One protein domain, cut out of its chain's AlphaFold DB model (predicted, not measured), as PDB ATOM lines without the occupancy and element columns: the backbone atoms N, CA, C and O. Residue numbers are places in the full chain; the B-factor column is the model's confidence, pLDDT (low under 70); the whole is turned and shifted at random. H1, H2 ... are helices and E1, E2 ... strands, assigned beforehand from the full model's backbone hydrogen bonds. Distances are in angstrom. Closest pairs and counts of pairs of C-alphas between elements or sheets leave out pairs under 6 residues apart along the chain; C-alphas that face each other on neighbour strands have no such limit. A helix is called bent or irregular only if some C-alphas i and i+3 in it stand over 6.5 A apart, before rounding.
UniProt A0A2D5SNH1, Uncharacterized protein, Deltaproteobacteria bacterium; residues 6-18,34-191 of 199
ATOM      1  N   LEU A   6     254.181 189.334 316.242       42.41
ATOM      2  CA  LEU A   6     254.016 190.220 317.382       42.41
ATOM      3  C   LEU A   6     254.899 191.456 317.202       42.41
ATOM      4  O   LEU A   6     256.123 191.324 317.133       42.41
ATOM      5  N   TYR A   7     254.275 192.633 317.163       51.12
ATOM      6  CA  TYR A   7     254.954 193.929 317.133       51.12
ATOM      7  C   TYR A   7     254.738 194.655 318.453       51.12
ATOM      8  O   TYR A   7     253.593 194.901 318.820       51.12
ATOM      9  N   LEU A   8     255.813 195.020 319.145       48.69
ATOM     10  CA  LEU A   8     255.745 195.892 320.315       48.69
ATOM     11  C   LEU A   8     256.127 197.294 319.902       48.69
ATOM     12  O   LEU A   8     257.225 197.480 319.392       48.69
ATOM     13  N   HIS A   9     255.246 198.255 320.151       54.06
ATOM     14  CA  HIS A   9     255.511 199.662 319.926       54.06
ATOM     15  C   HIS A   9     255.730 200.358 321.267       54.06
ATOM     16  O   HIS A   9     254.808 200.451 322.082       54.06
ATOM     17  N   LEU A  10     256.955 200.826 321.490       53.16
ATOM     18  CA  LEU A  10     257.324 201.675 322.616       53.16
ATOM     19  C   LEU A  10     257.517 203.090 322.083       53.16
ATOM     20  O   LEU A  10     258.435 203.323 321.297       53.16
ATOM     21  N   LYS A  11     256.649 204.014 322.489       60.81
ATOM     22  CA  LYS A  11     256.779 205.434 322.154       60.81
ATOM     23  C   LYS A  11     257.295 206.175 323.374       60.81
ATOM     24  O   LYS A  11     256.659 206.099 324.424       60.81
ATOM     25  N   SER A  12     258.388 206.912 323.228       55.12
ATOM     26  CA  SER A  12     258.847 207.888 324.222       55.12
ATOM     27  C   SER A  12     258.545 209.300 323.731       55.12
ATOM     28  O   SER A  12     258.693 209.542 322.540       55.12
ATOM     29  N   PHE A  13     258.132 210.215 324.611       48.12
ATOM     30  CA  PHE A  13     257.813 211.609 324.280       48.12
ATOM     31  C   PHE A  13     258.376 212.589 325.317       48.12
ATOM     32  O   PHE A  13     258.633 212.204 326.462       48.12
ATOM     33  N   ILE A  14     258.520 213.863 324.930       37.62
ATOM     34  CA  ILE A  14     258.791 214.982 325.844       37.62
ATOM     35  C   ILE A  14     257.833 216.144 325.600       37.62
ATOM     36  O   ILE A  14     257.628 216.583 324.473       37.62
ATOM     37  N   LEU A  15     257.291 216.686 326.691       30.66
ATOM     38  CA  LEU A  15     256.443 217.873 326.682       30.66
ATOM     39  C   LEU A  15     257.294 219.137 326.471       30.66
ATOM     40  O   LEU A  15     258.009 219.561 327.377       30.66
ATOM     41  N   ILE A  16     257.207 219.751 325.288       35.53
ATOM     42  CA  ILE A  16     257.925 220.991 324.951       35.53
ATOM     43  C   ILE A  16     256.957 222.187 325.007       35.53
ATOM     44  O   ILE A  16     255.931 222.201 324.332       35.53
ATOM     45  N   SER A  17     257.309 223.222 325.777       34.09
ATOM     46  CA  SER A  17     256.705 224.564 325.721       34.09
ATOM     47  C   SER A  17     257.505 225.414 324.725       34.09
ATOM     48  O   SER A  17     258.665 225.729 324.983       34.09
ATOM     49  N   THR A  18     256.929 225.754 323.572       39.00
ATOM     50  CA  THR A  18     257.656 226.338 322.430       39.00
ATOM     51  C   THR A  18     257.871 227.856 322.546       39.00
ATOM     52  O   THR A  18     256.923 228.609 322.751       39.00
ATOM     53  N   SER A  34     267.168 202.961 300.997       83.62
ATOM     54  CA  SER A  34     267.276 201.754 301.812       83.62
ATOM     55  C   SER A  34     267.463 202.114 303.278       83.62
ATOM     56  O   SER A  34     268.254 202.999 303.597       83.62
ATOM     57  N   ILE A  35     266.810 201.368 304.167       90.12
ATOM     58  CA  ILE A  35     266.992 201.517 305.611       90.12
ATOM     59  C   ILE A  35     268.248 200.754 306.037       90.12
ATOM     60  O   ILE A  35     268.373 199.554 305.772       90.12
ATOM     61  N   THR A  36     269.162 201.448 306.714       94.81
ATOM     62  CA  THR A  36     270.384 200.851 307.270       94.81
ATOM     63  C   THR A  36     270.037 199.774 308.299       94.81
ATOM     64  O   THR A  36     269.099 199.927 309.085       94.81
ATOM     65  N   ARG A  37     270.797 198.674 308.303       96.88
ATOM     66  CA  ARG A  37     270.652 197.567 309.257       96.88
ATOM     67  C   ARG A  37     271.942 197.408 310.050       96.88
ATOM     68  O   ARG A  37     273.005 197.304 309.446       96.88
ATOM     69  N   LEU A  38     271.832 197.370 311.370       97.50
ATOM     70  CA  LEU A  38     272.935 197.169 312.310       97.50
ATOM     71  C   LEU A  38     272.604 196.013 313.256       97.50
ATOM     72  O   LEU A  38     271.440 195.643 313.402       97.50
ATOM     73  N   SER A  39     273.605 195.448 313.923       97.38
ATOM     74  CA  SER A  39     273.422 194.396 314.929       97.38
ATOM     75  C   SER A  39     273.706 194.966 316.312       97.38
ATOM     76  O   SER A  39     274.803 195.447 316.548       97.38
ATOM     77  N   ALA A  40     272.789 194.811 317.269       96.12
ATOM     78  CA  ALA A  40     273.017 195.225 318.659       96.12
ATOM     79  C   ALA A  40     274.189 194.488 319.343       96.12
ATOM     80  O   ALA A  40     274.629 194.891 320.414       96.12
ATOM     81  N   LEU A  41     274.672 193.392 318.745       95.38
ATOM     82  CA  LEU A  41     275.842 192.642 319.218       95.38
ATOM     83  C   LEU A  41     277.171 193.138 318.630       95.38
ATOM     84  O   LEU A  41     278.222 192.632 319.014       95.38
ATOM     85  N   ASP A  42     277.127 194.042 317.652       97.81
ATOM     86  CA  ASP A  42     278.326 194.628 317.061       97.81
ATOM     87  C   ASP A  42     278.775 195.822 317.922       97.81
ATOM     88  O   ASP A  42     277.979 196.748 318.101       97.81
ATOM     89  N   PRO A  43     280.006 195.835 318.470       96.06
ATOM     90  CA  PRO A  43     280.498 196.953 319.277       96.06
ATOM     91  C   PRO A  43     280.550 198.286 318.515       96.06
ATOM     92  O   PRO A  43     280.497 199.334 319.153       96.06
ATOM     93  N   GLU A  44     280.590 198.264 317.179       97.44
ATOM     94  CA  GLU A  44     280.538 199.477 316.352       97.44
ATOM     95  C   GLU A  44     279.110 200.047 316.230       97.44
ATOM     96  O   GLU A  44     278.910 201.158 315.736       97.44
ATOM     97  N   THR A  45     278.091 199.320 316.704       97.50
ATOM     98  CA  THR A  45     276.708 199.815 316.790       97.50
ATOM     99  C   THR A  45     276.544 200.682 318.037       97.50
ATOM    100  O   THR A  45     275.986 200.262 319.053       97.50
ATOM    101  N   THR A  46     277.053 201.912 317.966       98.25
ATOM    102  CA  THR A  46     277.004 202.867 319.081       98.25
ATOM    103  C   THR A  46     275.730 203.727 319.063       98.25
ATOM    104  O   THR A  46     275.115 203.911 318.002       98.25
ATOM    105  N   PRO A  47     275.316 204.302 320.213       98.00
ATOM    106  CA  PRO A  47     274.200 205.246 320.261       98.00
ATOM    107  C   PRO A  47     274.374 206.453 319.328       98.00
ATOM    108  O   PRO A  47     273.404 206.883 318.712       98.00
ATOM    109  N   GLU A  48     275.598 206.962 319.170       98.19
ATOM    110  CA  GLU A  48     275.926 208.101 318.304       98.19
ATOM    111  C   GLU A  48     275.716 207.759 316.826       98.19
ATOM    112  O   GLU A  48     275.120 208.543 316.084       98.19
ATOM    113  N   LEU A  49     276.160 206.569 316.397       97.25
ATOM    114  CA  LEU A  49     275.923 206.090 315.037       97.25
ATOM    115  C   LEU A  49     274.419 205.982 314.770       97.25
ATOM    116  O   LEU A  49     273.929 206.509 313.771       97.25
ATOM    117  N   ILE A  50     273.675 205.360 315.686       97.69
ATOM    118  CA  ILE A  50     272.221 205.213 315.574       97.69
ATOM    119  C   ILE A  50     271.528 206.580 315.521       97.69
ATOM    120  O   ILE A  50     270.682 206.792 314.653       97.69
ATOM    121  N   ALA A  51     271.894 207.517 316.397       95.25
ATOM    122  CA  ALA A  51     271.325 208.861 316.411       95.25
ATOM    123  C   ALA A  51     271.616 209.619 315.108       95.25
ATOM    124  O   ALA A  51     270.723 210.273 314.573       95.25
ATOM    125  N   SER A  52     272.822 209.478 314.547       93.44
ATOM    126  CA  SER A  52     273.168 210.089 313.258       93.44
ATOM    127  C   SER A  52     272.329 209.528 312.101       93.44
ATOM    128  O   SER A  52     271.826 210.291 311.275       93.44
ATOM    129  N   LEU A  53     272.102 208.209 312.078       93.25
ATOM    130  CA  LEU A  53     271.253 207.549 311.084       93.25
ATOM    131  C   LEU A  53     269.789 207.962 311.245       93.25
ATOM    132  O   LEU A  53     269.143 208.288 310.258       93.25
ATOM    133  N   LEU A  54     269.275 208.017 312.475       92.38
ATOM    134  CA  LEU A  54     267.915 208.485 312.752       92.38
ATOM    135  C   LEU A  54     267.725 209.955 312.361       92.38
ATOM    136  O   LEU A  54     266.687 210.297 311.803       92.38
ATOM    137  N   SER A  55     268.726 210.811 312.581       88.56
ATOM    138  CA  SER A  55     268.673 212.213 312.158       88.56
ATOM    139  C   SER A  55     268.672 212.377 310.636       88.56
ATOM    140  O   SER A  55     268.040 213.305 310.139       88.56
ATOM    141  N   ARG A  56     269.393 211.520 309.899       87.75
ATOM    142  CA  ARG A  56     269.492 211.587 308.431       87.75
ATOM    143  C   ARG A  56     268.311 210.911 307.730       87.75
ATOM    144  O   ARG A  56     267.736 211.485 306.811       87.75
ATOM    145  N   ASP A  57     267.973 209.696 308.158       88.94
ATOM    146  CA  ASP A  57     267.067 208.781 307.451       88.94
ATOM    147  C   ASP A  57     265.689 208.658 308.119       88.94
ATOM    148  O   ASP A  57     264.757 208.120 307.521       88.94
ATOM    149  N   GLY A  58     265.545 209.086 309.376       89.50
ATOM    150  CA  GLY A  58     264.323 208.911 310.167       89.50
ATOM    151  C   GLY A  58     264.068 207.479 310.656       89.50
ATOM    152  O   GLY A  58     263.143 207.265 311.436       89.50
ATOM    153  N   ALA A  59     264.868 206.493 310.228       93.00
ATOM    154  CA  ALA A  59     264.726 205.092 310.622       93.00
ATOM    155  C   ALA A  59     266.046 204.306 310.512       93.00
ATOM    156  O   ALA A  59     266.874 204.556 309.641       93.00
ATOM    157  N   VAL A  60     266.197 203.285 311.359       95.94
ATOM    158  CA  VAL A  60     267.272 202.282 311.298       95.94
ATOM    159  C   VAL A  60     266.746 200.947 311.827       95.94
ATOM    160  O   VAL A  60     265.913 200.918 312.732       95.94
ATOM    161  N   VAL A  61     267.209 199.828 311.266       97.12
ATOM    162  CA  VAL A  61     266.888 198.489 311.778       97.12
ATOM    163  C   VAL A  61     268.010 198.011 312.687       97.12
ATOM    164  O   VAL A  61     269.153 197.902 312.247       97.12
ATOM    165  N   ILE A  62     267.668 197.656 313.926       97.38
ATOM    166  CA  ILE A  62     268.596 197.043 314.878       97.38
ATOM    167  C   ILE A  62     268.243 195.565 315.049       97.38
ATOM    168  O   ILE A  62     267.216 195.199 315.623       97.38
ATOM    169  N   GLU A  63     269.101 194.695 314.539       96.06
ATOM    170  CA  GLU A  63     268.989 193.254 314.695       96.06
ATOM    171  C   GLU A  63     269.462 192.824 316.083       96.06
ATOM    172  O   GLU A  63     270.401 193.390 316.643       96.06
ATOM    173  N   LYS A  64     268.837 191.774 316.625       93.94
ATOM    174  CA  LYS A  64     269.226 191.158 317.907       93.94
ATOM    175  C   LYS A  64     269.210 192.129 319.101       93.94
ATOM    176  O   LYS A  64     269.914 191.893 320.075       93.94
ATOM    177  N   LEU A  65     268.376 193.177 319.049       94.25
ATOM    178  CA  LEU A  65     268.123 194.073 320.187       94.25
ATOM    179  C   LEU A  65     267.566 193.313 321.406       94.25
ATOM    180  O   LEU A  65     267.849 193.666 322.546       94.25
ATOM    181  N   ALA A  66     266.798 192.252 321.147       92.19
ATOM    182  CA  ALA A  66     266.234 191.351 322.140       92.19
ATOM    183  C   ALA A  66     266.715 189.916 321.896       92.19
ATOM    184  O   ALA A  66     266.845 189.476 320.748       92.19
ATOM    185  N   SER A  67     266.947 189.167 322.973       93.25
ATOM    186  CA  SER A  67     267.317 187.755 322.873       93.25
ATOM    187  C   SER A  67     266.119 186.892 322.440       93.25
ATOM    188  O   SER A  67     264.963 187.248 322.693       93.25
ATOM    189  N   PRO A  68     266.350 185.717 321.825       92.44
ATOM    190  CA  PRO A  68     265.265 184.801 321.475       92.44
ATOM    191  C   PRO A  68     264.407 184.371 322.675       92.44
ATOM    192  O   PRO A  68     263.193 184.225 322.529       92.44
ATOM    193  N   SER A  69     265.016 184.194 323.853       94.50
ATOM    194  CA  SER A  69     264.307 183.852 325.090       94.50
ATOM    195  C   SER A  69     263.451 185.011 325.595       94.50
ATOM    196  O   SER A  69     262.305 184.781 325.968       94.50
ATOM    197  N   LEU A  70     263.953 186.250 325.527       94.62
ATOM    198  CA  LEU A  70     263.177 187.438 325.885       94.62
ATOM    199  C   LEU A  70     261.955 187.582 324.967       94.62
ATOM    200  O   LEU A  70     260.829 187.717 325.440       94.62
ATOM    201  N   CYS A  71     262.148 187.438 323.653       93.31
ATOM    202  CA  CYS A  71     261.053 187.424 322.682       93.31
ATOM    203  C   CYS A  71     260.033 186.305 322.956       93.31
ATOM    204  O   CYS A  71     258.834 186.506 322.760       93.31
ATOM    205  N   ALA A  72     260.486 185.124 323.394       93.44
ATOM    206  CA  ALA A  72     259.599 184.024 323.761       93.44
ATOM    207  C   ALA A  72     258.756 184.335 325.000       93.44
ATOM    208  O   ALA A  72     257.556 184.063 324.975       93.44
ATOM    209  N   GLN A  73     259.352 184.951 326.022       96.12
ATOM    210  CA  GLN A  73     258.628 185.369 327.218       96.12
ATOM    211  C   GLN A  73     257.586 186.444 326.891       96.12
ATOM    212  O   GLN A  73     256.419 186.275 327.220       96.12
ATOM    213  N   VAL A  74     257.966 187.477 326.128       95.00
ATOM    214  CA  VAL A  74     257.039 188.525 325.668       95.00
ATOM    215  C   VAL A  74     255.834 187.928 324.931       95.00
ATOM    216  O   VAL A  74     254.695 188.322 325.175       95.00
ATOM    217  N   ARG A  75     256.043 186.942 324.048       94.00
ATOM    218  CA  ARG A  75     254.923 186.256 323.383       94.00
ATOM    219  C   ARG A  75     254.033 185.503 324.364       94.00
ATOM    220  O   ARG A  75     252.814 185.595 324.245       94.00
ATOM    221  N   ALA A  76     254.627 184.738 325.277       95.44
ATOM    222  CA  ALA A  76     253.881 183.946 326.249       95.44
ATOM    223  C   ALA A  76     253.009 184.842 327.140       95.44
ATOM    224  O   ALA A  76     251.819 184.565 327.294       95.44
ATOM    225  N   ASP A  77     253.578 185.944 327.628       96.19
ATOM    226  CA  ASP A  77     252.893 186.903 328.494       96.19
ATOM    227  C   ASP A  77     251.744 187.608 327.765       96.19
ATOM    228  O   ASP A  77     250.651 187.751 328.306       96.19
ATOM    229  N   LEU A  78     251.954 188.029 326.510       95.25
ATOM    230  CA  LEU A  78     250.957 188.808 325.769       95.25
ATOM    231  C   LEU A  78     249.881 187.958 325.082       95.25
ATOM    232  O   LEU A  78     248.809 188.479 324.765       95.25
ATOM    233  N   LYS A  79     250.112 186.654 324.881       94.62
ATOM    234  CA  LYS A  79     249.144 185.731 324.268       94.62
ATOM    235  C   LYS A  79     247.731 185.817 324.876       94.62
ATOM    236  O   LYS A  79     246.797 186.045 324.103       94.62
ATOM    237  N   PRO A  80     247.522 185.684 326.203       95.62
ATOM    238  CA  PRO A  80     246.181 185.772 326.784       95.62
ATOM    239  C   PRO A  80     245.501 187.125 326.531       95.62
ATOM    240  O   PRO A  80     244.282 187.173 326.381       95.62
ATOM    241  N   HIS A  81     246.261 188.218 326.429       95.25
ATOM    242  CA  HIS A  81     245.704 189.543 326.153       95.25
ATOM    243  C   HIS A  81     245.213 189.669 324.714       95.25
ATOM    244  O   HIS A  81     244.153 190.244 324.482       95.25
ATOM    245  N   PHE A  82     245.932 189.084 323.756       94.31
ATOM    246  CA  PHE A  82     245.447 189.028 322.383       94.31
ATOM    247  C   PHE A  82     244.238 188.108 322.232       94.31
ATOM    248  O   PHE A  82     243.314 188.441 321.494       94.31
ATOM    249  N   ASP A  83     244.232 186.961 322.912       93.88
ATOM    250  CA  ASP A  83     243.130 185.993 322.840       93.88
ATOM    251  C   ASP A  83     241.819 186.559 323.416       93.88
ATOM    252  O   ASP A  83     240.736 186.153 322.998       93.88
ATOM    253  N   LEU A  84     241.917 187.526 324.334       94.12
ATOM    254  CA  LEU A  84     240.782 188.229 324.938       94.12
ATOM    255  C   LEU A  84     240.440 189.571 324.261       94.12
ATOM    256  O   LEU A  84     239.447 190.195 324.653       94.12
ATOM    257  N   ASP A  85     241.224 190.028 323.276       93.81
ATOM    258  CA  ASP A  85     240.958 191.296 322.586       93.81
ATOM    259  C   ASP A  85     239.625 191.247 321.825       93.81
ATOM    260  O   ASP A  85     239.221 190.226 321.261       93.81
ATOM    261  N   LYS A  86     238.932 192.384 321.799       90.56
ATOM    262  CA  LYS A  86     237.626 192.541 321.157       90.56
ATOM    263  C   LYS A  86     237.750 193.448 319.947       90.56
ATOM    264  O   LYS A  86     238.481 194.433 319.982       90.56
ATOM    265  N   ALA A  87     236.973 193.157 318.905       89.25
ATOM    266  CA  ALA A  87     236.938 193.980 317.703       89.25
ATOM    267  C   ALA A  87     236.720 195.465 318.036       89.25
ATOM    268  O   ALA A  87     235.898 195.820 318.887       89.25
ATOM    269  N   ASP A  88     237.462 196.333 317.351       88.38
ATOM    270  CA  ASP A  88     237.318 197.769 317.514       88.38
ATOM    271  C   ASP A  88     236.017 198.270 316.877       88.38
ATOM    272  O   ASP A  88     235.905 198.410 315.659       88.38
ATOM    273  N   VAL A  89     235.037 198.588 317.720       88.00
ATOM    274  CA  VAL A  89     233.728 199.101 317.292       88.00
ATOM    275  C   VAL A  89     233.807 200.466 316.607       88.00
ATOM    276  O   VAL A  89     232.863 200.851 315.921       88.00
ATOM    277  N   ARG A  90     234.906 201.210 316.787       87.56
ATOM    278  CA  ARG A  90     235.113 202.521 316.156       87.56
ATOM    279  C   ARG A  90     235.749 202.416 314.771       87.56
ATOM    280  O   ARG A  90     235.804 203.417 314.065       87.56
ATOM    281  N   GLY A  91     236.205 201.223 314.382       83.12
ATOM    282  CA  GLY A  91     236.774 200.957 313.064       83.12
ATOM    283  C   GLY A  91     238.161 201.556 312.830       83.12
ATOM    284  O   GLY A  91     238.580 201.646 311.680       83.12
ATOM    285  N   PHE A  92     238.875 201.962 313.886       84.38
ATOM    286  CA  PHE A  92     240.253 202.432 313.754       84.38
ATOM    287  C   PHE A  92     241.200 201.253 313.493       84.38
ATOM    288  O   PHE A  92     242.057 201.324 312.613       84.38
ATOM    289  N   PHE A  93     241.008 200.137 314.203       87.06
ATOM    290  CA  PHE A  93     241.737 198.896 313.946       87.06
ATOM    291  C   PHE A  93     240.922 197.921 313.082       87.06
ATOM    292  O   PHE A  93     239.759 197.651 313.395       87.06
ATOM    293  N   PRO A  94     241.518 197.335 312.024       87.56
ATOM    294  CA  PRO A  94     240.888 196.256 311.271       87.56
ATOM    295  C   PRO A  94     240.546 195.068 312.176       87.56
ATOM    296  O   PRO A  94     241.278 194.772 313.117       87.56
ATOM    297  N   THR A  95     239.500 194.308 311.846       90.00
ATOM    298  CA  THR A  95     239.119 193.088 312.590       90.00
ATOM    299  C   THR A  95     240.198 192.003 312.585       90.00
ATOM    300  O   THR A  95     240.168 191.090 313.404       90.00
ATOM    301  N   THR A  96     241.165 192.101 311.673       90.62
ATOM    302  CA  THR A  96     242.343 191.232 311.598       90.62
ATOM    303  C   THR A  96     243.456 191.637 312.566       90.62
ATOM    304  O   THR A  96     244.432 190.909 312.683       90.62
ATOM    305  N   THR A  97     243.353 192.783 313.237       90.62
ATOM    306  CA  THR A  97     244.373 193.292 314.157       90.62
ATOM    307  C   THR A  97     243.900 193.129 315.591       90.62
ATOM    308  O   THR A  97     242.908 193.734 315.988       90.62
ATOM    309  N   GLN A  98     244.639 192.347 316.376       93.44
ATOM    310  CA  GLN A  98     244.457 192.245 317.822       93.44
ATOM    311  C   GLN A  98     245.499 193.088 318.553       93.44
ATOM    312  O   GLN A  98     246.619 193.270 318.067       93.44
ATOM    313  N   ARG A  99     245.132 193.592 319.731       93.50
ATOM    314  CA  ARG A  99     245.960 194.488 320.542       93.50
ATOM    315  C   ARG A  99     246.137 193.951 321.952       93.50
ATOM    316  O   ARG A  99     245.190 193.475 322.566       93.50
ATOM    317  N   ALA A 100     247.338 194.129 322.480       94.00
ATOM    318  CA  ALA A 100     247.627 194.029 323.899       94.00
ATOM    319  C   ALA A 100     248.062 195.415 324.384       94.00
ATOM    320  O   ALA A 100     249.012 195.991 323.857       94.00
ATOM    321  N   THR A 101     247.361 195.979 325.363       91.12
ATOM    322  CA  THR A 101     247.672 197.296 325.944       91.12
ATOM    323  C   THR A 101     248.181 197.146 327.371       91.12
ATOM    324  O   THR A 101     247.851 196.168 328.038       91.12
ATOM    325  N   GLY A 102     248.936 198.129 327.867       89.38
ATOM    326  CA  GLY A 102     249.464 198.093 329.235       89.38
ATOM    327  C   GLY A 102     250.579 197.062 329.395       89.38
ATOM    328  O   GLY A 102     250.583 196.300 330.357       89.38
ATOM    329  N   LEU A 103     251.511 197.008 328.436       94.62
ATOM    330  CA  LEU A 103     252.508 195.933 328.347       94.62
ATOM    331  C   LEU A 103     253.329 195.774 329.630       94.62
ATOM    332  O   LEU A 103     253.561 194.653 330.063       94.62
ATOM    333  N   PHE A 104     253.695 196.881 330.280       94.69
ATOM    334  CA  PHE A 104     254.480 196.857 331.521       94.69
ATOM    335  C   PHE A 104     253.719 196.322 332.734       94.69
ATOM    336  O   PHE A 104     254.338 195.902 333.700       94.69
ATOM    337  N   THR A 105     252.387 196.327 332.702       95.31
ATOM    338  CA  THR A 105     251.576 195.677 333.739       95.31
ATOM    339  C   THR A 105     251.479 194.172 333.508       95.31
ATOM    340  O   THR A 105     251.280 193.418 334.452       95.31
ATOM    341  N   ASN A 106     251.611 193.738 332.255       94.19
ATOM    342  CA  ASN A 106     251.330 192.367 331.843       94.19
ATOM    343  C   ASN A 106     252.593 191.513 331.650       94.19
ATOM    344  O   ASN A 106     252.478 190.298 331.544       94.19
ATOM    345  N   SER A 107     253.781 192.122 331.548       96.62
ATOM    346  CA  SER A 107     255.014 191.412 331.199       96.62
ATOM    347  C   SER A 107     256.265 192.151 331.672       96.62
ATOM    348  O   SER A 107     256.620 193.204 331.131       96.62
ATOM    349  N   ASP A 108     256.999 191.547 332.609       97.81
ATOM    350  CA  ASP A 108     258.335 192.014 333.006       97.81
ATOM    351  C   ASP A 108     259.323 191.940 331.830       97.81
ATOM    352  O   ASP A 108     260.197 192.791 331.691       97.81
ATOM    353  N   ALA A 109     259.136 190.987 330.912       96.50
ATOM    354  CA  ALA A 109     259.937 190.888 329.695       96.50
ATOM    355  C   ALA A 109     259.735 192.097 328.757       96.50
ATOM    356  O   ALA A 109     260.671 192.538 328.088       96.50
ATOM    357  N   CYS A 110     258.534 192.688 328.729       95.94
ATOM    358  CA  CYS A 110     258.301 193.947 328.016       95.94
ATOM    359  C   CYS A 110     259.007 195.129 328.694       95.94
ATOM    360  O   CYS A 110     259.475 196.034 328.000       95.94
ATOM    361  N   VAL A 111     259.095 195.125 330.028       95.94
ATOM    362  CA  VAL A 111     259.862 196.124 330.789       95.94
ATOM    363  C   VAL A 111     261.355 195.980 330.487       95.94
ATOM    364  O   VAL A 111     261.998 196.966 330.142       95.94
ATOM    365  N   GLU A 112     261.896 194.761 330.522       96.25
ATOM    366  CA  GLU A 112     263.296 194.480 330.180       96.25
ATOM    367  C   GLU A 112     263.636 194.943 328.755       96.25
ATOM    368  O   GLU A 112     264.640 195.625 328.546       96.25
ATOM    369  N   LEU A 113     262.761 194.668 327.780       93.38
ATOM    370  CA  LEU A 113     262.920 195.146 326.405       93.38
ATOM    371  C   LEU A 113     262.987 196.681 326.322       93.38
ATOM    372  O   LEU A 113     263.839 197.236 325.621       93.38
ATOM    373  N   ALA A 114     262.101 197.372 327.042       92.25
ATOM    374  CA  ALA A 114     262.084 198.831 327.083       92.25
ATOM    375  C   ALA A 114     263.311 199.422 327.787       92.25
ATOM    376  O   ALA A 114     263.668 200.566 327.521       92.25
ATOM    377  N   LEU A 115     263.971 198.656 328.654       93.25
ATOM    378  CA  LEU A 115     265.151 199.071 329.411       93.25
ATOM    379  C   LEU A 115     266.470 198.573 328.805       93.25
ATOM    380  O   LEU A 115     267.511 198.672 329.457       93.25
ATOM    381  N   THR A 116     266.466 198.074 327.562       94.12
ATOM    382  CA  THR A 116     267.714 197.699 326.881       94.12
ATOM    383  C   THR A 116     268.693 198.888 326.862       94.12
ATOM    384  O   THR A 116     268.304 199.989 326.454       94.12
ATOM    385  N   PRO A 117     269.969 198.709 327.275       95.56
ATOM    386  CA  PRO A 117     270.909 199.827 327.411       95.56
ATOM    387  C   PRO A 117     271.084 200.642 326.126       95.56
ATOM    388  O   PRO A 117     271.125 201.868 326.175       95.56
ATOM    389  N   LEU A 118     271.125 199.964 324.973       96.12
ATOM    390  CA  LEU A 118     271.246 200.608 323.666       96.12
ATOM    391  C   LEU A 118     270.038 201.506 323.359       96.12
ATOM    392  O   LEU A 118     270.214 202.646 322.940       96.12
ATOM    393  N   PHE A 119     268.814 201.025 323.604       94.69
ATOM    394  CA  PHE A 119     267.606 201.815 323.362       94.69
ATOM    395  C   PHE A 119     267.512 203.014 324.308       94.69
ATOM    396  O   PHE A 119     267.204 204.117 323.859       94.69
ATOM    397  N   GLN A 120     267.822 202.829 325.594       95.00
ATOM    398  CA  GLN A 120     267.830 203.917 326.574       95.00
ATOM    399  C   GLN A 120     268.844 205.004 326.196       95.00
ATOM    400  O   GLN A 120     268.480 206.175 326.136       95.00
ATOM    401  N   ALA A 121     270.077 204.621 325.848       96.38
ATOM    402  CA  ALA A 121     271.120 205.570 325.457       96.38
ATOM    403  C   ALA A 121     270.744 206.376 324.200       96.38
ATOM    404  O   ALA A 121     270.894 207.596 324.181       96.38
ATOM    405  N   VAL A 122     270.196 205.715 323.174       96.50
ATOM    406  CA  VAL A 122     269.710 206.386 321.955       96.50
ATOM    407  C   VAL A 122     268.538 207.319 322.266       96.50
ATOM    408  O   VAL A 122     268.506 208.453 321.794       96.50
ATOM    409  N   THR A 123     267.583 206.870 323.085       93.94
ATOM    410  CA  THR A 123     266.404 207.667 323.451       93.94
ATOM    411  C   THR A 123     266.805 208.915 324.234       93.94
ATOM    412  O   THR A 123     266.321 210.001 323.927       93.94
ATOM    413  N   GLU A 124     267.701 208.790 325.215       93.25
ATOM    414  CA  GLU A 124     268.214 209.934 325.974       93.25
ATOM    415  C   GLU A 124     268.970 210.914 325.068       93.25
ATOM    416  O   GLU A 124     268.749 212.118 325.166       93.25
ATOM    417  N   MET A 125     269.807 210.422 324.150       93.06
ATOM    418  CA  MET A 125     270.565 211.274 323.228       93.06
ATOM    419  C   MET A 125     269.666 212.090 322.294       93.06
ATOM    420  O   MET A 125     269.960 213.253 322.025       93.06
ATOM    421  N   ILE A 126     268.585 211.486 321.800       91.75
ATOM    422  CA  ILE A 126     267.686 212.128 320.834       91.75
ATOM    423  C   ILE A 126     266.679 213.038 321.528       91.75
ATOM    424  O   ILE A 126     266.379 214.114 321.017       91.75
ATOM    425  N   LEU A 127     266.124 212.596 322.656       91.69
ATOM    426  CA  LEU A 127     264.972 213.259 323.245       91.69
ATOM    427  C   LEU A 127     265.352 214.219 324.378       91.69
ATOM    428  O   LEU A 127     264.694 215.243 324.475       91.69
ATOM    429  N   ASN A 128     266.387 213.976 325.199       90.31
ATOM    430  CA  ASN A 128     266.658 214.802 326.394       90.31
ATOM    431  C   ASN A 128     266.491 216.311 326.142       90.31
ATOM    432  O   ASN A 128     267.186 216.914 325.325       90.31
ATOM    433  N   SER A 129     265.591 216.938 326.899       86.75
ATOM    434  CA  SER A 129     265.275 218.356 326.732       86.75
ATOM    435  C   SER A 129     265.930 219.161 327.837       86.75
ATOM    436  O   SER A 129     265.623 218.967 329.014       86.75
ATOM    437  N   THR A 130     266.808 220.086 327.461       88.81
ATOM    438  CA  THR A 130     267.481 220.985 328.401       88.81
ATOM    439  C   THR A 130     266.902 222.385 328.292       88.81
ATOM    440  O   THR A 130     266.764 222.929 327.199       88.81
ATOM    441  N   TYR A 131     266.560 222.970 329.435       88.56
ATOM    442  CA  TYR A 131     265.960 224.291 329.525       88.56
ATOM    443  C   TYR A 131     266.683 225.125 330.581       88.56
ATOM    444  O   TYR A 131     266.843 224.694 331.724       88.56
ATOM    445  N   THR A 132     267.104 226.327 330.191       94.81
ATOM    446  CA  THR A 132     267.709 227.311 331.089       94.81
ATOM    447  C   THR A 132     266.716 228.432 331.349       94.81
ATOM    448  O   THR A 132     266.197 229.040 330.415       94.81
ATOM    449  N   TYR A 133     266.467 228.720 332.622       92.31
ATOM    450  CA  TYR A 133     265.561 229.773 333.063       92.31
ATOM    451  C   TYR A 133     266.183 230.609 334.176       92.31
ATOM    452  O   TYR A 133     267.185 230.231 334.779       92.31
ATOM    453  N   TRP A 134     265.585 231.768 334.437       96.56
ATOM    454  CA  TRP A 134     265.980 232.638 335.537       96.56
ATOM    455  C   TRP A 134     265.134 232.345 336.772       96.56
ATOM    456  O   TRP A 134     263.905 232.350 336.700       96.56
ATOM    457  N   GLU A 135     265.789 232.147 337.910       95.62
ATOM    458  CA  GLU A 135     265.151 232.109 339.222       95.62
ATOM    459  C   GLU A 135     265.798 233.179 340.107       95.62
ATOM    460  O   GLU A 135     266.945 233.059 340.537       95.62
ATOM    461  N   GLY A 136     265.082 234.284 340.332       95.38
ATOM    462  CA  GLY A 136     265.652 235.457 340.992       95.38
ATOM    463  C   GLY A 136     266.749 236.108 340.142       95.38
ATOM    464  O   GLY A 136     266.464 236.624 339.066       95.38
ATOM    465  N   GLN A 137     267.985 236.121 340.653       96.56
ATOM    466  CA  GLN A 137     269.168 236.680 339.976       96.56
ATOM    467  C   GLN A 137     270.126 235.595 339.453       96.56
ATOM    468  O   GLN A 137     271.234 235.907 339.025       96.56
ATOM    469  N   GLU A 138     269.716 234.326 339.487       97.44
ATOM    470  CA  GLU A 138     270.528 233.195 339.045       97.44
ATOM    471  C   GLU A 138     269.899 232.525 337.821       97.44
ATOM    472  O   GLU A 138     268.676 232.388 337.724       97.44
ATOM    473  N   GLN A 139     270.742 232.075 336.891       97.62
ATOM    474  CA  GLN A 139     270.317 231.151 335.844       97.62
ATOM    475  C   GLN A 139     270.387 229.720 336.364       97.62
ATOM    476  O   GLN A 139     271.405 229.294 336.911       97.62
ATOM    477  N   LYS A 140     269.313 228.964 336.147       97.12
ATOM    478  CA  LYS A 140     269.226 227.537 336.448       97.12
ATOM    479  C   LYS A 140     268.989 226.766 335.165       97.12
ATOM    480  O   LYS A 140     268.179 227.171 334.335       97.12
ATOM    481  N   THR A 141     269.677 225.641 335.026       96.44
ATOM    482  CA  THR A 141     269.513 224.723 333.898       96.44
ATOM    483  C   THR A 141     268.969 223.403 334.410       96.44
ATOM    484  O   THR A 141     269.506 222.834 335.359       96.44
ATOM    485  N   VAL A 142     267.905 222.921 333.777       93.44
ATOM    486  CA  VAL A 142     267.285 221.627 334.067       93.44
ATOM    487  C   VAL A 142     267.251 220.782 332.804       93.44
ATOM    488  O   VAL A 142     267.050 221.306 331.710       93.44
ATOM    489  N   THR A 143     267.417 219.472 332.962       92.12
ATOM    490  CA  THR A 143     267.305 218.506 331.866       92.12
ATOM    491  C   THR A 143     266.224 217.490 332.205       92.12
ATOM    492  O   THR A 143     266.303 216.800 333.222       92.12
ATOM    493  N   GLY A 144     265.201 217.414 331.358       89.62
ATOM    494  CA  GLY A 144     264.147 216.411 331.429       89.62
ATOM    495  C   GLY A 144     264.522 215.173 330.621       89.62
ATOM    496  O   GLY A 144     264.898 215.290 329.453       89.62
ATOM    497  N   LYS A 145     264.390 213.999 331.244       89.44
ATOM    498  CA  LYS A 145     264.530 212.705 330.568       89.44
ATOM    499  C   LYS A 145     263.258 212.342 329.789       89.44
ATOM    500  O   LYS A 145     262.168 212.757 330.197       89.44
ATOM    501  N   PRO A 146     263.372 211.546 328.712       89.12
ATOM    502  CA  PRO A 146     262.223 211.031 327.976       89.12
ATOM    503  C   PRO A 146     261.288 210.211 328.868       89.12
ATOM    504  O   PRO A 146     261.724 209.502 329.776       89.12
ATOM    505  N   GLN A 147     259.991 210.286 328.578       89.50
ATOM    506  CA  GLN A 147     258.956 209.510 329.258       89.50
ATOM    507  C   GLN A 147     258.271 208.572 328.274       89.50
ATOM    508  O   GLN A 147     258.077 208.923 327.114       89.50
ATOM    509  N   ILE A 148     257.855 207.395 328.739       89.44
ATOM    510  CA  ILE A 148     257.070 206.474 327.917       89.44
ATOM    511  C   ILE A 148     255.669 207.059 327.715       89.44
ATOM    512  O   ILE A 148     254.917 207.247 328.668       89.44
ATOM    513  N   ALA A 149     255.329 207.328 326.461       88.94
ATOM    514  CA  ALA A 149     254.036 207.832 326.026       88.94
ATOM    515  C   ALA A 149     253.012 206.711 325.823       88.94
ATOM    516  O   ALA A 149     251.850 206.850 326.194       88.94
ATOM    517  N   SER A 150     253.427 205.599 325.209       89.44
ATOM    518  CA  SER A 150     252.536 204.472 324.929       89.44
ATOM    519  C   SER A 150     253.306 203.165 324.799       89.44
ATOM    520  O   SER A 150     254.440 203.140 324.316       89.44
ATOM    521  N   THR A 151     252.652 202.081 325.218       93.06
ATOM    522  CA  THR A 151     253.096 200.705 324.989       93.06
ATOM    523  C   THR A 151     251.934 199.892 324.436       93.06
ATOM    524  O   THR A 151     250.856 199.826 325.038       93.06
ATOM    525  N   VAL A 152     252.135 199.282 323.272       92.81
ATOM    526  CA  VAL A 152     251.115 198.442 322.638       92.81
ATOM    527  C   VAL A 152     251.752 197.283 321.886       92.81
ATOM    528  O   VAL A 152     252.749 197.450 321.189       92.81
ATOM    529  N   GLY A 153     251.178 196.099 322.060       94.06
ATOM    530  CA  GLY A 153     251.463 194.913 321.273       94.06
ATOM    531  C   GLY A 153     250.417 194.766 320.173       94.06
ATOM    532  O   GLY A 153     249.229 194.946 320.442       94.06
ATOM    533  N   PHE A 154     250.830 194.395 318.964       92.25
ATOM    534  CA  PHE A 154     249.933 194.061 317.858       92.25
ATOM    535  C   PHE A 154     250.146 192.623 317.393       92.25
ATOM    536  O   PHE A 154     251.286 192.220 317.161       92.25
ATOM    537  N   ARG A 155     249.045 191.890 317.191       91.00
ATOM    538  CA  ARG A 155     249.006 190.605 316.480       91.00
ATOM    539  C   ARG A 155     248.158 190.767 315.221       91.00
ATOM    540  O   ARG A 155     246.952 190.998 315.305       91.00
ATOM    541  N   ILE A 156     248.804 190.688 314.057       89.62
ATOM    542  CA  ILE A 156     248.149 190.850 312.751       89.62
ATOM    543  C   ILE A 156     247.812 189.471 312.181       89.62
ATOM    544  O   ILE A 156     248.700 188.712 311.798       89.62
ATOM    545  N   ASN A 157     246.522 189.153 312.116       88.44
ATOM    546  CA  ASN A 157     246.009 187.897 311.576       88.44
ATOM    547  C   ASN A 157     245.924 187.922 310.036       88.44
ATOM    548  O   ASN A 157     245.882 189.000 309.426       88.44
ATOM    549  N   PRO A 158     245.863 186.743 309.383       89.88
ATOM    550  CA  PRO A 158     245.693 186.647 307.936       89.88
ATOM    551  C   PRO A 158     244.514 187.478 307.411       89.88
ATOM    552  O   PRO A 158     243.458 187.551 308.035       89.88
ATOM    553  N   GLY A 159     244.699 188.090 306.240       88.44
ATOM    554  CA  GLY A 159     243.720 189.004 305.641       88.44
ATOM    555  C   GLY A 159     243.883 190.472 306.050       88.44
ATOM    556  O   GLY A 159     243.100 191.311 305.601       88.44
ATOM    557  N   GLY A 160     244.892 190.796 306.869       82.75
ATOM    558  CA  GLY A 160     245.256 192.174 307.187       82.75
ATOM    559  C   GLY A 160     245.584 193.002 305.943       82.75
ATOM    560  O   GLY A 160     246.174 192.513 304.981       82.75
ATOM    561  N   LYS A 161     245.180 194.274 305.967       84.06
ATOM    562  CA  LYS A 161     245.465 195.249 304.909       84.06
ATOM    563  C   LYS A 161     246.584 196.185 305.348       84.06
ATOM    564  O   LYS A 161     246.754 196.442 306.536       84.06
ATOM    565  N   GLN A 162     247.308 196.721 304.373       84.75
ATOM    566  CA  GLN A 162     248.302 197.759 304.611       84.75
ATOM    567  C   GLN A 162     247.647 198.986 305.265       84.75
ATOM    568  O   GLN A 162     246.618 199.468 304.788       84.75
ATOM    569  N   GLN A 163     248.239 199.480 306.356       82.88
ATOM    570  CA  GLN A 163     247.800 200.725 306.984       82.88
ATOM    571  C   GLN A 163     248.174 201.931 306.107       82.88
ATOM    572  O   GLN A 163     249.210 201.897 305.435       82.88
ATOM    573  N   PRO A 164     247.369 203.008 306.120       86.19
ATOM    574  CA  PRO A 164     247.746 204.265 305.486       86.19
ATOM    575  C   PRO A 164     249.081 204.785 306.026       86.19
ATOM    576  O   PRO A 164     249.384 204.627 307.212       86.19
ATOM    577  N   LEU A 165     249.860 205.436 305.161       89.00
ATOM    578  CA  LEU A 165     251.069 206.142 305.586       89.00
ATOM    579  C   LEU A 165     250.689 207.257 306.566       89.00
ATOM    580  O   LEU A 165     249.772 208.033 306.302       89.00
ATOM    581  N   HIS A 166     251.396 207.327 307.689       87.62
ATOM    582  CA  HIS A 166     251.185 208.322 308.734       87.62
ATOM    583  C   HIS A 166     252.487 208.576 309.496       87.62
ATOM    584  O   HIS A 166     253.425 207.783 309.416       87.62
ATOM    585  N   ARG A 167     252.531 209.687 310.238       87.62
ATOM    586  CA  ARG A 167     253.557 209.929 311.253       87.62
ATOM    587  C   ARG A 167     252.996 209.605 312.628       87.62
ATOM    588  O   ARG A 167     251.843 209.917 312.921       87.62
ATOM    589  N   ASP A 168     253.831 209.022 313.474       87.69
ATOM    590  CA  ASP A 168     253.450 208.607 314.821       87.69
ATOM    591  C   ASP A 168     253.298 209.756 315.824       87.69
ATOM    592  O   ASP A 168     252.705 209.551 316.884       87.69
ATOM    593  N   ASP A 169     253.821 210.938 315.492       86.69
ATOM    594  CA  ASP A 169     253.780 212.151 316.308       86.69
ATOM    595  C   ASP A 169     252.588 213.069 315.989       86.69
ATOM    596  O   ASP A 169     252.449 214.123 316.607       86.69
ATOM    597  N   ALA A 170     251.700 212.666 315.071       83.62
ATOM    598  CA  ALA A 170     250.561 213.477 314.637       83.62
ATOM    599  C   ALA A 170     249.641 213.901 315.800       83.62
ATOM    600  O   ALA A 170     249.131 215.022 315.799       83.62
ATOM    601  N   ASP A 171     249.498 213.053 316.824       82.31
ATOM    602  CA  ASP A 171     248.686 213.322 318.023       82.31
ATOM    603  C   ASP A 171     249.210 214.507 318.859       82.31
ATOM    604  O   ASP A 171     248.482 215.081 319.671       82.31
ATOM    605  N   TYR A 172     250.469 214.899 318.648       81.94
ATOM    606  CA  TYR A 172     251.138 215.981 319.369       81.94
ATOM    607  C   TYR A 172     251.186 217.293 318.585       81.94
ATOM    608  O   TYR A 172     251.756 218.268 319.073       81.94
ATOM    609  N   HIS A 173     250.565 217.345 317.401       82.06
ATOM    610  CA  HIS A 173     250.512 218.534 316.544       82.06
ATOM    611  C   HIS A 173     251.901 219.128 316.235       82.06
ATOM    612  O   HIS A 173     252.062 220.351 316.171       82.06
ATOM    613  N   THR A 174     252.910 218.271 316.057       75.69
ATOM    614  CA  THR A 174     254.269 218.704 315.722       75.69
ATOM    615  C   THR A 174     254.335 219.362 314.353       75.69
ATOM    616  O   THR A 174     253.622 219.013 313.408       75.69
ATOM    617  N   ARG A 175     255.242 220.326 314.232       72.25
ATOM    618  CA  ARG A 175     255.635 220.937 312.967       72.25
ATOM    619  C   ARG A 175     256.987 220.378 312.560       72.25
ATOM    620  O   ARG A 175     257.808 220.004 313.388       72.25
ATOM    621  N   ASN A 176     257.269 220.438 311.268       64.88
ATOM    622  CA  ASN A 176     258.519 219.943 310.686       64.88
ATOM    623  C   ASN A 176     259.798 220.674 311.145       64.88
ATOM    624  O   ASN A 176     260.891 220.289 310.751       64.88
ATOM    625  N   ILE A 177     259.652 221.742 311.927       60.66
ATOM    626  CA  ILE A 177     260.744 222.546 312.489       60.66
ATOM    627  C   ILE A 177     260.966 222.266 313.980       60.66
ATOM    628  O   ILE A 177     261.876 222.835 314.576       60.66
ATOM    629  N   ASP A 178     260.096 221.462 314.593       64.81
ATOM    630  CA  ASP A 178     260.179 221.150 316.011       64.81
ATOM    631  C   ASP A 178     261.219 220.035 316.231       64.81
ATOM    632  O   ASP A 178     261.413 219.161 315.381       64.81
ATOM    633  N   MET A 179     261.905 220.080 317.377       71.25
ATOM    634  CA  MET A 179     262.827 219.025 317.823       71.25
ATOM    635  C   MET A 179     262.129 217.653 317.806       71.25
ATOM    636  O   MET A 179     260.905 217.607 317.972       71.25
ATOM    637  N   PRO A 180     262.867 216.533 317.636       81.69
ATOM    638  CA  PRO A 180     262.273 215.203 317.669       81.69
ATOM    639  C   PRO A 180     261.490 215.035 318.965       81.69
ATOM    640  O   PRO A 180     262.039 215.048 320.062       81.69
ATOM    641  N   VAL A 181     260.174 214.927 318.820       85.44
ATOM    642  CA  VAL A 181     259.274 214.881 319.968       85.44
ATOM    643  C   VAL A 181     259.041 213.451 320.431       85.44
ATOM    644  O   VAL A 181     258.626 213.226 321.563       85.44
ATOM    645  N   MET A 182     259.272 212.489 319.533       88.75
ATOM    646  CA  MET A 182     258.991 211.082 319.739       88.75
ATOM    647  C   MET A 182     260.078 210.207 319.131       88.75
ATOM    648  O   MET A 182     260.532 210.454 318.014       88.75
ATOM    649  N   LEU A 183     260.419 209.135 319.844       92.56
ATOM    650  CA  LEU A 183     261.152 207.998 319.299       92.56
ATOM    651  C   LEU A 183     260.319 206.729 319.497       92.56
ATOM    652  O   LEU A 183     259.894 206.430 320.617       92.56
ATOM    653  N   GLY A 184     260.077 206.011 318.401       92.56
ATOM    654  CA  GLY A 184     259.388 204.724 318.388       92.56
ATOM    655  C   GLY A 184     260.378 203.567 318.273       92.56
ATOM    656  O   GLY A 184     261.241 203.577 317.398       92.56
ATOM    657  N   CYS A 185     260.239 202.548 319.119       93.94
ATOM    658  CA  CYS A 185     260.900 201.257 318.937       93.94
ATOM    659  C   CYS A 185     259.843 200.201 318.619       93.94
ATOM    660  O   CYS A 185     258.983 199.916 319.459       93.94
ATOM    661  N   VAL A 186     259.894 199.666 317.396       93.62
ATOM    662  CA  VAL A 186     259.024 198.580 316.937       93.62
ATOM    663  C   VAL A 186     259.815 197.277 316.924       93.62
ATOM    664  O   VAL A 186     260.636 197.048 316.036       93.62
ATOM    665  N   THR A 187     259.551 196.408 317.897       92.25
ATOM    666  CA  THR A 187     260.260 195.128 318.036       92.25
ATOM    667  C   THR A 187     259.408 193.980 317.523       92.25
ATOM    668  O   THR A 187     258.261 193.818 317.941       92.25
ATOM    669  N   VAL A 188     259.989 193.158 316.647       91.19
ATOM    670  CA  VAL A 188     259.359 191.929 316.153       91.19
ATOM    671  C   VAL A 188     259.807 190.743 317.002       91.19
ATOM    672  O   VAL A 188     260.987 190.394 317.020       91.19
ATOM    673  N   CYS A 189     258.861 190.072 317.657       84.69
ATOM    674  CA  CYS A 189     259.126 188.866 318.445       84.69
ATOM    675  C   CYS A 189     258.652 187.614 317.692       84.69
ATOM    676  O   CYS A 189     257.642 187.022 318.062       84.69
ATOM    677  N   LEU A 190     259.380 187.186 316.653       70.50
ATOM    678  CA  LEU A 190     259.016 186.003 315.855       70.50
ATOM    679  C   LEU A 190     258.981 184.721 316.700       70.50
ATOM    680  O   LEU A 190     259.901 184.458 317.483       70.50
ATOM    681  N   GLY A 191     257.939 183.909 316.520       62.59
ATOM    682  CA  GLY A 191     257.936 182.520 316.977       62.59
ATOM    683  C   GLY A 191     259.024 181.713 316.267       62.59
ATOM    684  O   GLY A 191     259.294 181.931 315.086       62.59
TER     685      GLY A 191
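What this domain is: This is residues 6 to 18 and 34 to 191 of the 199 residues of an uncharacterized protein of Deltaproteobacteria bacterium (UniProt A0A2D5SNH1). A twisted wall of four antiparallel strands, in the order E4, E7, E1, E8, has helices H2 and H5 over one face, and a long arm, the hairpin E5 and E6, leads away to a free tip at residues 134 to 139. A small unit of E2, H1 and E3 adjoins this, H1 packing on H5. The printed part has 171 residues with five named helices and eight named strands, in the order E1 E2 H1 E3 H2 E4 H3 H4 H5 E5 E6 E7 E8; the class is mixed, helices and strands. It is compact, with a radius of gyration of the C-alphas of 18.1 A and spans of 61 by 42 by 34 A.

How they stand to each other: The largest sheet has edge strands E4, residues 97 to 101, and E8, residues 182 to 188, and inner strands E7, residues 147 to 156, and E1, residues 6 to 13. Within hydrogen-bond range are N 98 and O 155 of E4 and E7, 2.9 A, N 9 and O 152 of E1 and E7, 2.8 A, and N 10 and O 185 of E1 and E8, 3.0 A. H2, residues 68 to 83, is on the sheet at a height of 9.3 A and runs across the strands, at 77 degrees to E4 on the local plane; their closest C-alphas, of His 81 and Ala 100, are 5.4 A apart. H2 is irregular, C-alphas 77 and 80 being 7.0 A apart. H5, residues 117 to 127, is on the sheet at a height of 9.8 A and runs along the strands, at 20 degrees to E8 on the local plane; their closest C-alphas are those of Thr 123 and Leu 183, 6.7 A. H2 and H5 on the same face make two layers, helices over one face of a sheet. H3, residues 103 to 106, and H4, residues 108 to 114, only graze the sheet. H2 touches H4 with residues 70 to 74 alone, closest at the C-alphas of Val 74 and Ala 109, 5.5 A. H1, residues 47 to 57, touches H5 at a steep tilt of 52 degrees, the same way, closest at the C-alphas of Pro 47 and Val 122, 4.9 A. E2, residues 37 to 39, H1 and E3, residues 61 to 63, form a strand-helix-strand unit, two parallel neighbour strands with a helix between, its crossover right-handed; N 38 and O 61 are 2.9 A apart. E5, residues 129 to 135, and E6, residues 138 to 144, form an antiparallel hairpin, with N 131 and O 142 2.9 A apart; E6 runs on into E7 at 14 degrees. Every O i to N i+4 pair is within hydrogen-bond range in H1, H4 and H5, and 10 of 12 in H2; H3 is too short for such a pair.

Where its parts are: E1 begins at C-alpha 6 (254.016, 190.220, 317.382) and is 22.8 A long, E7 27.2 A, H2 22.2 A, and E6 and E8 19.5 A each. C-alpha 137, in the free tip, is at (269.168, 236.680, 339.976), and E8 ends at C-alpha 188 (259.359, 191.929, 316.153).

The domain as a whole: The two C-alphas farthest apart, of Gln 137 and Gly 159, are 64.0 A apart. Residues 19 to 33 are not printed, and C-alphas 18 and 34 are 33.5 A apart across the cut. The links H2 to E4 and E7 to E8 are long. The mean pLDDT of the printed part is 87.5; residues 6 to 18, 176 to 178 and 191 are under 70.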